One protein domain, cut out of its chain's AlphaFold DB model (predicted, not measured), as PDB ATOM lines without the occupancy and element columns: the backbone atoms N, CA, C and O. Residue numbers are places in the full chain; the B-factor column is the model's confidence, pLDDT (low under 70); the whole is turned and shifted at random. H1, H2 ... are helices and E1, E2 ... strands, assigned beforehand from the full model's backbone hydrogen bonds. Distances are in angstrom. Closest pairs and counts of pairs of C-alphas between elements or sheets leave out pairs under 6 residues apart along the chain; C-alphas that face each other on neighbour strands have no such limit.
ATOM      1  N   PHE A   7     173.271 167.098 197.487       74.06
ATOM      2  CA  PHE A   7     174.680 166.984 197.119       74.06
ATOM      3  C   PHE A   7     175.476 166.368 198.269       74.06
ATOM      4  O   PHE A   7     175.144 166.546 199.439       74.06
ATOM      5  N   SER A   8     176.525 165.613 197.944       77.25
ATOM      6  CA  SER A   8     177.371 164.974 198.951       77.25
ATOM      7  C   SER A   8     178.765 164.668 198.412       77.25
ATOM      8  O   SER A   8     178.938 164.268 197.258       77.25
ATOM      9  N   THR A   9     179.766 164.823 199.276       81.81
ATOM     10  CA  THR A   9     181.136 164.343 199.054       81.81
ATOM     11  C   THR A   9     181.285 162.861 199.399       81.81
ATOM     12  O   THR A   9     182.226 162.230 198.935       81.81
ATOM     13  N   ASN A  10     180.345 162.270 200.145       82.44
ATOM     14  CA  ASN A  10     180.280 160.835 200.407       82.44
ATOM     15  C   ASN A  10     179.666 160.105 199.189       82.44
ATOM     16  O   ASN A  10     178.466 160.284 198.935       82.44
ATOM     17  N   PRO A  11     180.439 159.266 198.465       77.75
ATOM     18  CA  PRO A  11     179.950 158.562 197.282       77.75
ATOM     19  C   PRO A  11     178.817 157.588 197.602       77.75
ATOM     20  O   PRO A  11     177.856 157.505 196.845       77.75
ATOM     21  N   SER A  12     178.884 156.880 198.734       79.94
ATOM     22  CA  SER A  12     177.849 155.924 199.142       79.94
ATOM     23  C   SER A  12     176.508 156.611 199.371       79.94
ATOM     24  O   SER A  12     175.478 156.056 199.008       79.94
ATOM     25  N   TYR A  13     176.510 157.832 199.910       79.00
ATOM     26  CA  TYR A  13     175.288 158.617 200.081       79.00
ATOM     27  C   TYR A  13     174.695 159.053 198.735       79.00
ATOM     28  O   TYR A  13     173.493 158.918 198.522       79.00
ATOM     29  N   VAL A  14     175.533 159.510 197.794       75.25
ATOM     30  CA  VAL A  14     175.069 159.864 196.441       75.25
ATOM     31  C   VAL A  14     174.525 158.637 195.720       75.25
ATOM     32  O   VAL A  14     173.455 158.715 195.130       75.25
ATOM     33  N   ILE A  15     175.212 157.496 195.814       74.62
ATOM     34  CA  ILE A  15     174.745 156.234 195.235       74.62
ATOM     35  C   ILE A  15     173.422 155.828 195.873       74.62
ATOM     36  O   ILE A  15     172.497 155.517 195.143       74.62
ATOM     37  N   GLN A  16     173.275 155.879 197.198       76.56
ATOM     38  CA  GLN A  16     172.006 155.555 197.856       76.56
ATOM     39  C   GLN A  16     170.877 156.498 197.443       76.56
ATOM     40  O   GLN A  16     169.755 156.043 197.253       76.56
ATOM     41  N   ASN A  17     171.144 157.790 197.269       72.88
ATOM     42  CA  ASN A  17     170.131 158.738 196.810       72.88
ATOM     43  C   ASN A  17     169.794 158.558 195.328       72.88
ATOM     44  O   ASN A  17     168.623 158.635 194.961       72.88
ATOM     45  N   PHE A  18     170.784 158.244 194.492       70.81
ATOM     46  CA  PHE A  18     170.580 157.894 193.087       70.81
ATOM     47  C   PHE A  18     169.770 156.605 192.974       70.81
ATOM     48  O   PHE A  18     168.786 156.541 192.242       70.81
ATOM     49  N   VAL A  19     170.136 155.601 193.771       67.56
ATOM     50  CA  VAL A  19     169.432 154.331 193.917       67.56
ATOM     51  C   VAL A  19     168.016 154.573 194.421       67.56
ATOM     52  O   VAL A  19     167.101 154.123 193.775       67.56
ATOM     53  N   ARG A  20     167.752 155.389 195.445       67.44
ATOM     54  CA  ARG A  20     166.370 155.728 195.855       67.44
ATOM     55  C   ARG A  20     165.583 156.475 194.781       67.44
ATOM     56  O   ARG A  20     164.388 156.230 194.612       67.44
ATOM     57  N   ALA A  21     166.232 157.377 194.047       61.03
ATOM     58  CA  ALA A  21     165.623 158.048 192.903       61.03
ATOM     59  C   ALA A  21     165.291 157.056 191.767       61.03
ATOM     60  O   ALA A  21     164.351 157.306 191.013       61.03
ATOM     61  N   THR A  22     166.006 155.924 191.694       56.88
ATOM     62  CA  THR A  22     165.852 154.843 190.702       56.88
ATOM     63  C   THR A  22     165.158 153.569 191.224       56.88
ATOM     64  O   THR A  22     164.697 152.774 190.422       56.88
ATOM     65  N   GLU A  23     164.973 153.344 192.523       55.62
ATOM     66  CA  GLU A  23     164.300 152.169 193.112       55.62
ATOM     67  C   GLU A  23     162.784 152.339 193.078       55.62
ATOM     68  O   GLU A  23     162.042 151.360 193.043       55.62
ATOM     69  N   GLN A  48     193.653 167.873 181.555       95.06
ATOM     70  CA  GLN A  48     194.804 168.626 182.053       95.06
ATOM     71  C   GLN A  48     194.703 168.816 183.576       95.06
ATOM     72  O   GLN A  48     193.605 168.894 184.131       95.06
ATOM     73  N   ASP A  49     195.843 168.891 184.260       94.81
ATOM     74  CA  ASP A  49     195.857 169.110 185.705       94.81
ATOM     75  C   ASP A  49     195.167 170.431 186.081       94.81
ATOM     76  O   ASP A  49     195.262 171.432 185.368       94.81
ATOM     77  N   GLY A  50     194.422 170.404 187.189       93.06
ATOM     78  CA  GLY A  50     193.574 171.517 187.629       93.06
ATOM     79  C   GLY A  50     192.169 171.534 187.017       93.06
ATOM     80  O   GLY A  50     191.322 172.285 187.495       93.06
ATOM     81  N   TRP A  51     191.883 170.690 186.018       96.31
ATOM     82  CA  TRP A  51     190.536 170.555 185.465       96.31
ATOM     83  C   TRP A  51     189.679 169.572 186.255       96.31
ATOM     84  O   TRP A  51     190.136 168.509 186.683       96.31
ATOM     85  N   VAL A  52     188.396 169.902 186.361       96.38
ATOM     86  CA  VAL A  52     187.359 169.043 186.928       96.38
ATOM     87  C   VAL A  52     186.484 168.494 185.808       96.38
ATOM     88  O   VAL A  52     186.072 169.223 184.906       96.38
ATOM     89  N   LYS A  53     186.167 167.202 185.870       96.31
ATOM     90  CA  LYS A  53     185.171 166.565 185.005       96.31
ATOM     91  C   LYS A  53     183.841 166.432 185.722       96.31
ATOM     92  O   LYS A  53     183.783 165.849 186.799       96.31
ATOM     93  N   LEU A  54     182.785 166.920 185.090       96.31
ATOM     94  CA  LEU A  54     181.398 166.728 185.480       96.31
ATOM     95  C   LEU A  54     180.746 165.719 184.528       96.31
ATOM     96  O   LEU A  54     180.529 166.029 183.362       96.31
ATOM     97  N   ASN A  55     180.390 164.540 185.027       95.50
ATOM     98  CA  ASN A  55     179.564 163.572 184.305       95.50
ATOM     99  C   ASN A  55     178.109 163.731 184.751       95.50
ATOM    100  O   ASN A  55     177.845 163.645 185.950       95.50
ATOM    101  N   CYS A  56     177.185 163.948 183.815       94.25
ATOM    102  CA  CYS A  56     175.748 164.046 184.088       94.25
ATOM    103  C   CYS A  56     174.991 162.897 183.425       94.25
ATOM    104  O   CYS A  56     175.358 162.481 182.327       94.25
ATOM    105  N   ASP A  57     173.938 162.427 184.089       91.25
ATOM    106  CA  ASP A  57     173.074 161.357 183.592       91.25
ATOM    107  C   ASP A  57     171.635 161.558 184.092       91.25
ATOM    108  O   ASP A  57     171.371 162.237 185.099       91.25
ATOM    109  N   ARG A  58     170.689 160.943 183.393       91.56
ATOM    110  CA  ARG A  58     169.281 160.892 183.769       91.56
ATOM    111  C   ARG A  58     168.888 159.547 184.370       91.56
ATOM    112  O   ARG A  58     169.501 158.509 184.167       91.56
ATOM    113  N   ALA A  59     167.722 159.549 184.997       87.00
ATOM    114  CA  ALA A  59     166.975 158.352 185.345       87.00
ATOM    115  C   ALA A  59     165.504 158.573 184.982       87.00
ATOM    116  O   ALA A  59     164.907 159.530 185.458       87.00
ATOM    117  N   CYS A  60     164.891 157.720 184.156       82.19
ATOM    118  CA  CYS A  60     163.479 157.866 183.773       82.19
ATOM    119  C   CYS A  60     162.762 156.516 183.744       82.19
ATOM    120  O   CYS A  60     163.324 155.531 183.264       82.19
ATOM    121  N   LYS A  61     161.498 156.493 184.180       75.56
ATOM    122  CA  LYS A  61     160.566 155.393 183.904       75.56
ATOM    123  C   LYS A  61     160.072 155.423 182.461       75.56
ATOM    124  O   LYS A  61     160.041 156.477 181.822       75.56
ATOM    125  N   GLU A  62     159.626 154.264 181.982       67.25
ATOM    126  CA  GLU A  62     158.850 154.166 180.746       67.25
ATOM    127  C   GLU A  62     157.638 155.118 180.811       67.25
ATOM    128  O   GLU A  62     157.091 155.363 181.883       67.25
ATOM    129  N   LEU A  63     157.285 155.723 179.672       69.06
ATOM    130  CA  LEU A  63     156.241 156.756 179.525       69.06
ATOM    131  C   LEU A  63     156.496 158.111 180.223       69.06
ATOM    132  O   LEU A  63     155.679 159.017 180.085       69.06
ATOM    133  N   GLY A  64     157.633 158.309 180.901       65.75
ATOM    134  CA  GLY A  64     158.018 159.626 181.434       65.75
ATOM    135  C   GLY A  64     157.247 160.066 182.684       65.75
ATOM    136  O   GLY A  64     157.302 161.235 183.053       65.75
ATOM    137  N   GLU A  65     156.556 159.150 183.366       76.62
ATOM    138  CA  GLU A  65     155.767 159.444 184.575       76.62
ATOM    139  C   GLU A  65     156.631 159.880 185.768       76.62
ATOM    140  O   GLU A  65     156.195 160.604 186.663       76.62
ATOM    141  N   THR A  66     157.875 159.405 185.825       83.38
ATOM    142  CA  THR A  66     158.840 159.792 186.852       83.38
ATOM    143  C   THR A  66     160.236 159.803 186.265       83.38
ATOM    144  O   THR A  66     160.703 158.809 185.709       83.38
ATOM    145  N   ALA A  67     160.905 160.930 186.452       89.38
ATOM    146  CA  ALA A  67     162.270 161.168 186.067       89.38
ATOM    147  C   ALA A  67     163.050 161.846 187.198       89.38
ATOM    148  O   ALA A  67     162.516 162.592 188.033       89.38
ATOM    149  N   GLY A  68     164.342 161.583 187.197       90.81
ATOM    150  CA  GLY A  68     165.357 162.255 187.971       90.81
ATOM    151  C   GLY A  68     166.601 162.468 187.122       90.81
ATOM    152  O   GLY A  68     166.708 161.992 185.993       90.81
ATOM    153  N   CYS A  69     167.544 163.197 187.684       92.69
ATOM    154  CA  CYS A  69     168.864 163.377 187.113       92.69
ATOM    155  C   CYS A  69     169.913 163.338 188.213       92.69
ATOM    156  O   CYS A  69     169.603 163.427 189.406       92.69
ATOM    157  N   GLY A  70     171.164 163.228 187.809       93.31
ATOM    158  CA  GLY A  70     172.283 163.348 188.713       93.31
ATOM    159  C   GLY A  70     173.572 163.604 187.967       93.31
ATOM    160  O   GLY A  70     173.613 163.704 186.740       93.31
ATOM    161  N   GLY A  71     174.633 163.707 188.743       94.69
ATOM    162  CA  GLY A  71     175.963 163.811 188.198       94.69
ATOM    163  C   GLY A  71     177.026 163.724 189.269       94.69
ATOM    164  O   GLY A  71     176.752 163.782 190.471       94.69
ATOM    165  N   LEU A  72     178.257 163.568 188.814       95.69
ATOM    166  CA  LEU A  72     179.431 163.481 189.662       95.69
ATOM    167  C   LEU A  72     180.552 164.349 189.122       95.69
ATOM    168  O   LEU A  72     180.676 164.556 187.919       95.69
ATOM    169  N   PHE A  73     181.377 164.811 190.046       96.69
ATOM    170  CA  PHE A  73     182.561 165.604 189.797       96.69
ATOM    171  C   PHE A  73     183.795 164.771 190.120       96.69
ATOM    172  O   PHE A  73     183.872 164.145 191.184       96.69
ATOM    173  N   ARG A  74     184.766 164.789 189.212       96.31
ATOM    174  CA  ARG A  74     186.070 164.147 189.364       96.31
ATOM    175  C   ARG A  74     187.194 165.137 189.123       96.31
ATOM    176  O   ARG A  74     187.069 165.990 188.249       96.31
ATOM    177  N   ASP A  75     188.279 165.006 189.876       95.69
ATOM    178  CA  ASP A  75     189.504 165.764 189.615       95.69
ATOM    179  C   ASP A  75     190.223 165.246 188.358       95.69
ATOM    180  O   ASP A  75     189.781 164.294 187.697       95.69
ATOM    181  N   SER A  76     191.349 165.878 188.019       95.69
ATOM    182  CA  SER A  76     192.134 165.491 186.853       95.69
ATOM    183  C   SER A  76     192.757 164.105 186.972       95.69
ATOM    184  O   SER A  76     193.051 163.514 185.943       95.69
ATOM    185  N   ASP A  77     192.901 163.544 188.172       94.00
ATOM    186  CA  ASP A  77     193.360 162.170 188.405       94.00
ATOM    187  C   ASP A  77     192.200 161.156 188.422       94.00
ATOM    188  O   ASP A  77     192.407 159.962 188.643       94.00
ATOM    189  N   GLY A  78     190.966 161.611 188.179       92.62
ATOM    190  CA  GLY A  78     189.767 160.780 188.200       92.62
ATOM    191  C   GLY A  78     189.237 160.488 189.605       92.62
ATOM    192  O   GLY A  78     188.300 159.694 189.743       92.62
ATOM    193  N   ARG A  79     189.786 161.118 190.652       94.19
ATOM    194  CA  ARG A  79     189.302 160.954 192.026       94.19
ATOM    195  C   ARG A  79     187.965 161.649 192.191       94.19
ATOM    196  O   ARG A  79     187.719 162.719 191.644       94.19
ATOM    197  N   TRP A  80     187.097 161.030 192.977       93.69
ATOM    198  CA  TRP A  80     185.810 161.604 193.337       93.69
ATOM    199  C   TRP A  80     185.980 162.908 194.124       93.69
ATOM    200  O   TRP A  80     186.700 162.935 195.119       93.69
ATOM    201  N   ILE A  81     185.254 163.948 193.716       94.81
ATOM    202  CA  ILE A  81     185.128 165.204 194.464       94.81
ATOM    203  C   ILE A  81     183.780 165.228 195.190       94.81
ATOM    204  O   ILE A  81     183.717 165.345 196.414       94.81
ATOM    205  N   LYS A  82     182.684 165.123 194.431       94.88
ATOM    206  CA  LYS A  82     181.301 165.194 194.929       94.88
ATOM    207  C   LYS A  82     180.318 164.679 193.883       94.88
ATOM    208  O   LYS A  82     180.673 164.533 192.717       94.88
ATOM    209  N   GLY A  83     179.064 164.491 194.275       94.50
ATOM    210  CA  GLY A  83     177.976 164.206 193.347       94.50
ATOM    211  C   GLY A  83     176.643 164.753 193.829       94.50
ATOM    212  O   GLY A  83     176.516 165.191 194.975       94.50
ATOM    213  N   PHE A  84     175.667 164.747 192.930       93.88
ATOM    214  CA  PHE A  84     174.321 165.241 193.177       93.88
ATOM    215  C   PHE A  84     173.275 164.355 192.516       93.88
ATOM    216  O   PHE A  84     173.533 163.687 191.513       93.88
ATOM    217  N   THR A  85     172.069 164.406 193.067       91.81
ATOM    218  CA  THR A  85     170.886 163.764 192.499       91.81
ATOM    219  C   THR A  85     169.670 164.642 192.713       91.81
ATOM    220  O   THR A  85     169.561 165.317 193.739       91.81
ATOM    221  N   ARG A  86     168.723 164.613 191.780       88.50
ATOM    222  CA  ARG A  86     167.467 165.345 191.906       88.50
ATOM    223  C   ARG A  86     166.316 164.568 191.290       88.50
ATOM    224  O   ARG A  86     166.369 164.179 190.127       88.50
ATOM    225  N   LYS A  87     165.224 164.434 192.041       89.56
ATOM    226  CA  LYS A  87     163.926 164.042 191.485       89.56
ATOM    227  C   LYS A  87     163.320 165.233 190.737       89.56
ATOM    228  O   LYS A  87     163.142 166.299 191.324       89.56
ATOM    229  N   ILE A  88     163.009 165.050 189.458       87.50
ATOM    230  CA  ILE A  88     162.431 166.096 188.602       87.50
ATOM    231  C   ILE A  88     160.903 165.983 188.594       87.50
ATOM    232  O   ILE A  88     160.214 166.994 188.711       87.50
ATOM    233  N   GLY A  89     160.373 164.759 188.524       86.62
ATOM    234  CA  GLY A  89     158.944 164.502 188.315       86.62
ATOM    235  C   GLY A  89     158.690 163.955 186.915       86.62
ATOM    236  O   GLY A  89     159.566 163.305 186.360       86.62
ATOM    237  N   ALA A  90     157.504 164.174 186.353       88.19
ATOM    238  CA  ALA A  90     157.189 163.684 185.015       88.19
ATOM    239  C   ALA A  90     157.899 164.528 183.941       88.19
ATOM    240  O   ALA A  90     157.615 165.718 183.797       88.19
ATOM    241  N   CYS A  91     158.830 163.928 183.202       87.69
ATOM    242  CA  CYS A  91     159.424 164.515 182.004       87.69
ATOM    243  C   CYS A  91     160.022 163.425 181.110       87.69
ATOM    244  O   CYS A  91     160.265 162.297 181.549       87.69
ATOM    245  N   ASP A  92     160.269 163.767 179.846       89.19
ATOM    246  CA  ASP A  92     160.973 162.864 178.945       89.19
ATOM    247  C   ASP A  92     162.467 162.750 179.292       89.19
ATOM    248  O   ASP A  92     163.032 163.508 180.090       89.19
ATOM    249  N   ALA A  93     163.100 161.762 178.662       89.00
ATOM    250  CA  ALA A  93     164.514 161.473 178.810       89.00
ATOM    251  C   ALA A  93     165.407 162.690 178.527       89.00
ATOM    252  O   ALA A  93     166.312 162.986 179.302       89.00
ATOM    253  N   LEU A  94     165.147 163.412 177.438       91.00
ATOM    254  CA  LEU A  94     165.992 164.520 177.013       91.00
ATOM    255  C   LEU A  94     165.915 165.694 178.001       91.00
ATOM    256  O   LEU A  94     166.941 166.278 178.338       91.00
ATOM    257  N   HIS A  95     164.726 166.004 178.514       91.31
ATOM    258  CA  HIS A  95     164.543 167.014 179.553       91.31
ATOM    259  C   HIS A  95     165.253 166.633 180.855       91.31
ATOM    260  O   HIS A  95     165.820 167.506 181.514       91.31
ATOM    261  N   ALA A  96     165.262 165.351 181.222       92.19
ATOM    262  CA  ALA A  96     165.984 164.890 182.402       92.19
ATOM    263  C   ALA A  96     167.510 165.056 182.250       92.19
ATOM    264  O   ALA A  96     168.150 165.554 183.178       92.19
ATOM    265  N   GLU A  97     168.072 164.757 181.070       94.25
ATOM    266  CA  GLU A  97     169.485 165.054 180.761       94.25
ATOM    267  C   GLU A  97     169.788 166.554 180.868       94.25
ATOM    268  O   GLU A  97     170.762 166.957 181.505       94.25
ATOM    269  N   MET A  98     168.938 167.397 180.261       95.06
ATOM    270  CA  MET A  98     169.097 168.857 180.288       95.06
ATOM    271  C   MET A  98     169.146 169.378 181.724       95.06
ATOM    272  O   MET A  98     169.984 170.218 182.052       95.06
ATOM    273  N   TRP A  99     168.272 168.869 182.597       95.00
ATOM    274  CA  TRP A  99     168.281 169.212 184.017       95.00
ATOM    275  C   TRP A  99     169.547 168.740 184.727       95.00
ATOM    276  O   TRP A  99     170.087 169.498 185.530       95.00
ATOM    277  N   GLY A 100     170.022 167.522 184.449       95.12
ATOM    278  CA  GLY A 100     171.282 167.010 184.995       95.12
ATOM    279  C   GLY A 100     172.451 167.934 184.667       95.12
ATOM    280  O   GLY A 100     173.120 168.431 185.572       95.12
ATOM    281  N   MET A 101     172.620 168.256 183.384       96.62
ATOM    282  CA  MET A 101     173.674 169.155 182.912       96.62
ATOM    283  C   MET A 101     173.558 170.562 183.507       96.62
ATOM    284  O   MET A 101     174.539 171.090 184.028       96.62
ATOM    285  N   TYR A 102     172.364 171.160 183.473       95.88
ATOM    286  CA  TYR A 102     172.129 172.494 184.025       95.88
ATOM    287  C   TYR A 102     172.487 172.571 185.515       95.88
ATOM    288  O   TYR A 102     173.183 173.496 185.931       95.88
ATOM    289  N   LEU A 103     172.047 171.595 186.316       95.38
ATOM    290  CA  LEU A 103     172.319 171.577 187.755       95.38
ATOM    291  C   LEU A 103     173.791 171.341 188.056       95.38
ATOM    292  O   LEU A 103     174.337 172.002 188.932       95.38
ATOM    293  N   GLY A 104     174.440 170.435 187.326       95.69
ATOM    294  CA  GLY A 104     175.868 170.212 187.486       95.69
ATOM    295  C   GLY A 104     176.681 171.473 187.173       95.69
ATOM    296  O   GLY A 104     177.570 171.828 187.942       95.69
ATOM    297  N   ILE A 105     176.346 172.201 186.104       95.06
ATOM    298  CA  ILE A 105     177.026 173.460 185.758       95.06
ATOM    299  C   ILE A 105     176.756 174.542 186.815       95.06
ATOM    300  O   ILE A 105     177.698 175.186 187.266       95.06
ATOM    301  N   ASP A 106     175.510 174.711 187.264       94.50
ATOM    302  CA  ASP A 106     175.157 175.665 188.330       94.50
ATOM    303  C   ASP A 106     175.906 175.361 189.642       94.50
ATOM    304  O   ASP A 106     176.437 176.271 190.279       94.50
ATOM    305  N   ILE A 107     176.036 174.083 190.012       94.62
ATOM    306  CA  ILE A 107     176.842 173.646 191.160       94.62
ATOM    307  C   ILE A 107     178.330 173.960 190.945       94.62
ATOM    308  O   ILE A 107     179.000 174.400 191.875       94.62
ATOM    309  N   ALA A 108     178.870 173.734 189.745       94.31
ATOM    310  CA  ALA A 108     180.269 174.032 189.444       94.31
ATOM    311  C   ALA A 108     180.574 175.530 189.589       94.31
ATOM    312  O   ALA A 108     181.563 175.910 190.213       94.31
ATOM    313  N   TRP A 109     179.675 176.362 189.064       92.56
ATOM    314  CA  TRP A 109     179.748 177.817 189.137       92.56
ATOM    315  C   TRP A 109     179.716 178.332 190.575       92.56
ATOM    316  O   TRP A 109     180.536 179.168 190.946       92.56
ATOM    317  N   ARG A 110     178.794 177.825 191.402       92.94
ATOM    318  CA  ARG A 110     178.685 178.221 192.820       92.94
ATOM    319  C   ARG A 110     179.915 177.845 193.640       92.94
ATOM    320  O   ARG A 110     180.239 178.551 194.589       92.94
ATOM    321  N   ASP A 111     180.600 176.780 193.247       93.12
ATOM    322  CA  ASP A 111     181.847 176.333 193.865       93.12
ATOM    323  C   ASP A 111     183.094 177.036 193.302       93.12
ATOM    324  O   ASP A 111     184.208 176.737 193.726       93.12
ATOM    325  N   GLY A 112     182.937 177.961 192.349       92.81
ATOM    326  CA  GLY A 112     184.058 178.684 191.747       92.81
ATOM    327  C   GLY A 112     184.961 177.809 190.870       92.81
ATOM    328  O   GLY A 112     186.141 178.118 190.708       92.81
ATOM    329  N   LEU A 113     184.437 176.712 190.308       91.56
ATOM    330  CA  LEU A 113     185.192 175.851 189.399       91.56
ATOM    331  C   LEU A 113     185.328 176.520 188.026       91.56
ATOM    332  O   LEU A 113     184.400 176.492 187.222       91.56
ATOM    333  N   SER A 114     186.499 177.094 187.756       86.88
ATOM    334  CA  SER A 114     186.802 177.794 186.498       86.88
ATOM    335  C   SER A 114     187.259 176.880 185.355       86.88
ATOM    336  O   SER A 114     187.138 177.247 184.195       86.88
ATOM    337  N   HIS A 115     187.761 175.681 185.661       92.69
ATOM    338  CA  HIS A 115     188.270 174.728 184.669       92.69
ATOM    339  C   HIS A 115     187.411 173.461 184.677       92.69
ATOM    340  O   HIS A 115     187.679 172.517 185.426       92.69
ATOM    341  N   LEU A 116     186.348 173.452 183.870       94.06
ATOM    342  CA  LEU A 116     185.329 172.402 183.875       94.06
ATOM    343  C   LEU A 116     185.173 171.743 182.499       94.06
ATOM    344  O   LEU A 116     184.959 172.412 181.494       94.06
ATOM    345  N   ILE A 117     185.195 170.411 182.469       94.88
ATOM    346  CA  ILE A 117     184.761 169.601 181.325       94.88
ATOM    347  C   ILE A 117     183.431 168.948 181.689       94.88
ATOM    348  O   ILE A 117     183.345 168.246 182.693       94.88
ATOM    349  N   VAL A 118     182.405 169.150 180.865       94.75
ATOM    350  CA  VAL A 118     181.074 168.562 181.064       94.75
ATOM    351  C   VAL A 118     180.864 167.418 180.075       94.75
ATOM    352  O   VAL A 118     181.022 167.596 178.870       94.75
ATOM    353  N   GLU A 119     180.498 166.244 180.581       94.31
ATOM    354  CA  GLU A 119     180.269 165.020 179.813       94.31
ATOM    355  C   GLU A 119     178.817 164.540 180.005       94.31
ATOM    356  O   GLU A 119     178.305 164.491 181.125       94.31
ATOM    357  N   SER A 120     178.165 164.163 178.903       93.56
ATOM    358  CA  SER A 120     176.847 163.510 178.856       93.56
ATOM    359  C   SER A 120     176.873 162.448 177.756       93.56
ATOM    360  O   SER A 120     177.558 162.618 176.743       93.56
ATOM    361  N   ASP A 121     176.138 161.356 177.945       90.44
ATOM    362  CA  ASP A 121     175.981 160.287 176.951       90.44
ATOM    363  C   ASP A 121     174.930 160.627 175.868       90.44
ATOM    364  O   ASP A 121     174.830 159.959 174.833       90.44
ATOM    365  N   SER A 122     174.182 161.717 176.053       91.44
ATOM    366  CA  SER A 122     173.153 162.174 175.127       91.44
ATOM    367  C   SER A 122     173.745 163.030 174.011       91.44
ATOM    368  O   SER A 122     173.857 164.254 174.104       91.44
TER     369      SER A 122
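What this domain is: This is residues 7 to 23 and 48 to 122 of the 153 residues of the protein "RNase H type-1 domain-containing protein" of Trifolium subterraneum (UniProt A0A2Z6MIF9). A twisted sheet of four strands forms a slab between two helices, with H1 over one face and the longer H2 over the other, in three layers. Three long strands, E1, E2 and E3, run back and forth side by side, and the short E4 extends the sheet beside E1. The printed part has 92 residues, with two named helices and four named strands in the order H1 E1 E2 E3 H2 E4; the class is mixed, helices and strands. The sheet's order is E3, E2, E1, E4, and it is mixed, with E1 and E4 parallel and the other neighbours antiparallel. The whole is compact, with a radius of gyration of the C-alphas of 13.0 A, yet elongated, with spans of 42 by 24 by 21 A.

How they stand to each other: Residues 7 to 8 pair, antiparallel, with residues 83 to 84 of E3, residues 80 to 89. H1, residues 11 to 23, is on the sheet at a height of 8.7 A, over E3 and E2, residues 67 to 74. It runs along the strands, at 16 degrees to E2 on the local plane; its closest C-alphas to E3 are those of Phe 18 and Thr 85, 5.9 A apart. E1, residues 52 to 60, E2 and E3 form a meander, each strand the antiparallel neighbour of the one before. In the hairpin of E1 and E2, N 55 and O 72 are 2.9 A apart, within hydrogen-bond range; in that of E2 and E3, N 73 and O 82 are 2.8 A apart. H2, residues 93 to 110, is on the face opposite to H1, and the two helices are apart. Its closest C-alphas to E2 are those of Cys 69 and Gly 100, 4.9 A apart. E4, residues 116 to 120, is an edge strand parallel to E1 at 26 degrees, with N 54 and O 117 2.8 A apart. E3, H2 and E4 make a split strand-helix-strand unit, two strands running the same way with E2 and E1 between them; its crossover is right-handed. In H1 and H2 every O i to N i+4 pair is within hydrogen-bond range.

Where its parts are: H1 begins at C-alpha 11 (179.950, 158.562, 197.282) and is 17.4 A long. E1 is 26.6 A long, E2 24.2 A, E3 27.5 A and H2 26.0 A. E4 is 13.3 A long and ends at C-alpha 120 (176.847, 163.510, 178.856).

The domain as a whole: The C-alphas of Asp 49 and Leu 63, the two farthest apart, are 42.0 A apart. Residues 24 to 47 are not printed, and C-alphas 23 and 48 are 36.4 A apart across the cut. Of the links printed whole, E1 to E2 is short and the others are tight. The mean pLDDT of the printed part is 87.8, and residues 19 to 23 and 62 to 64 are under 70.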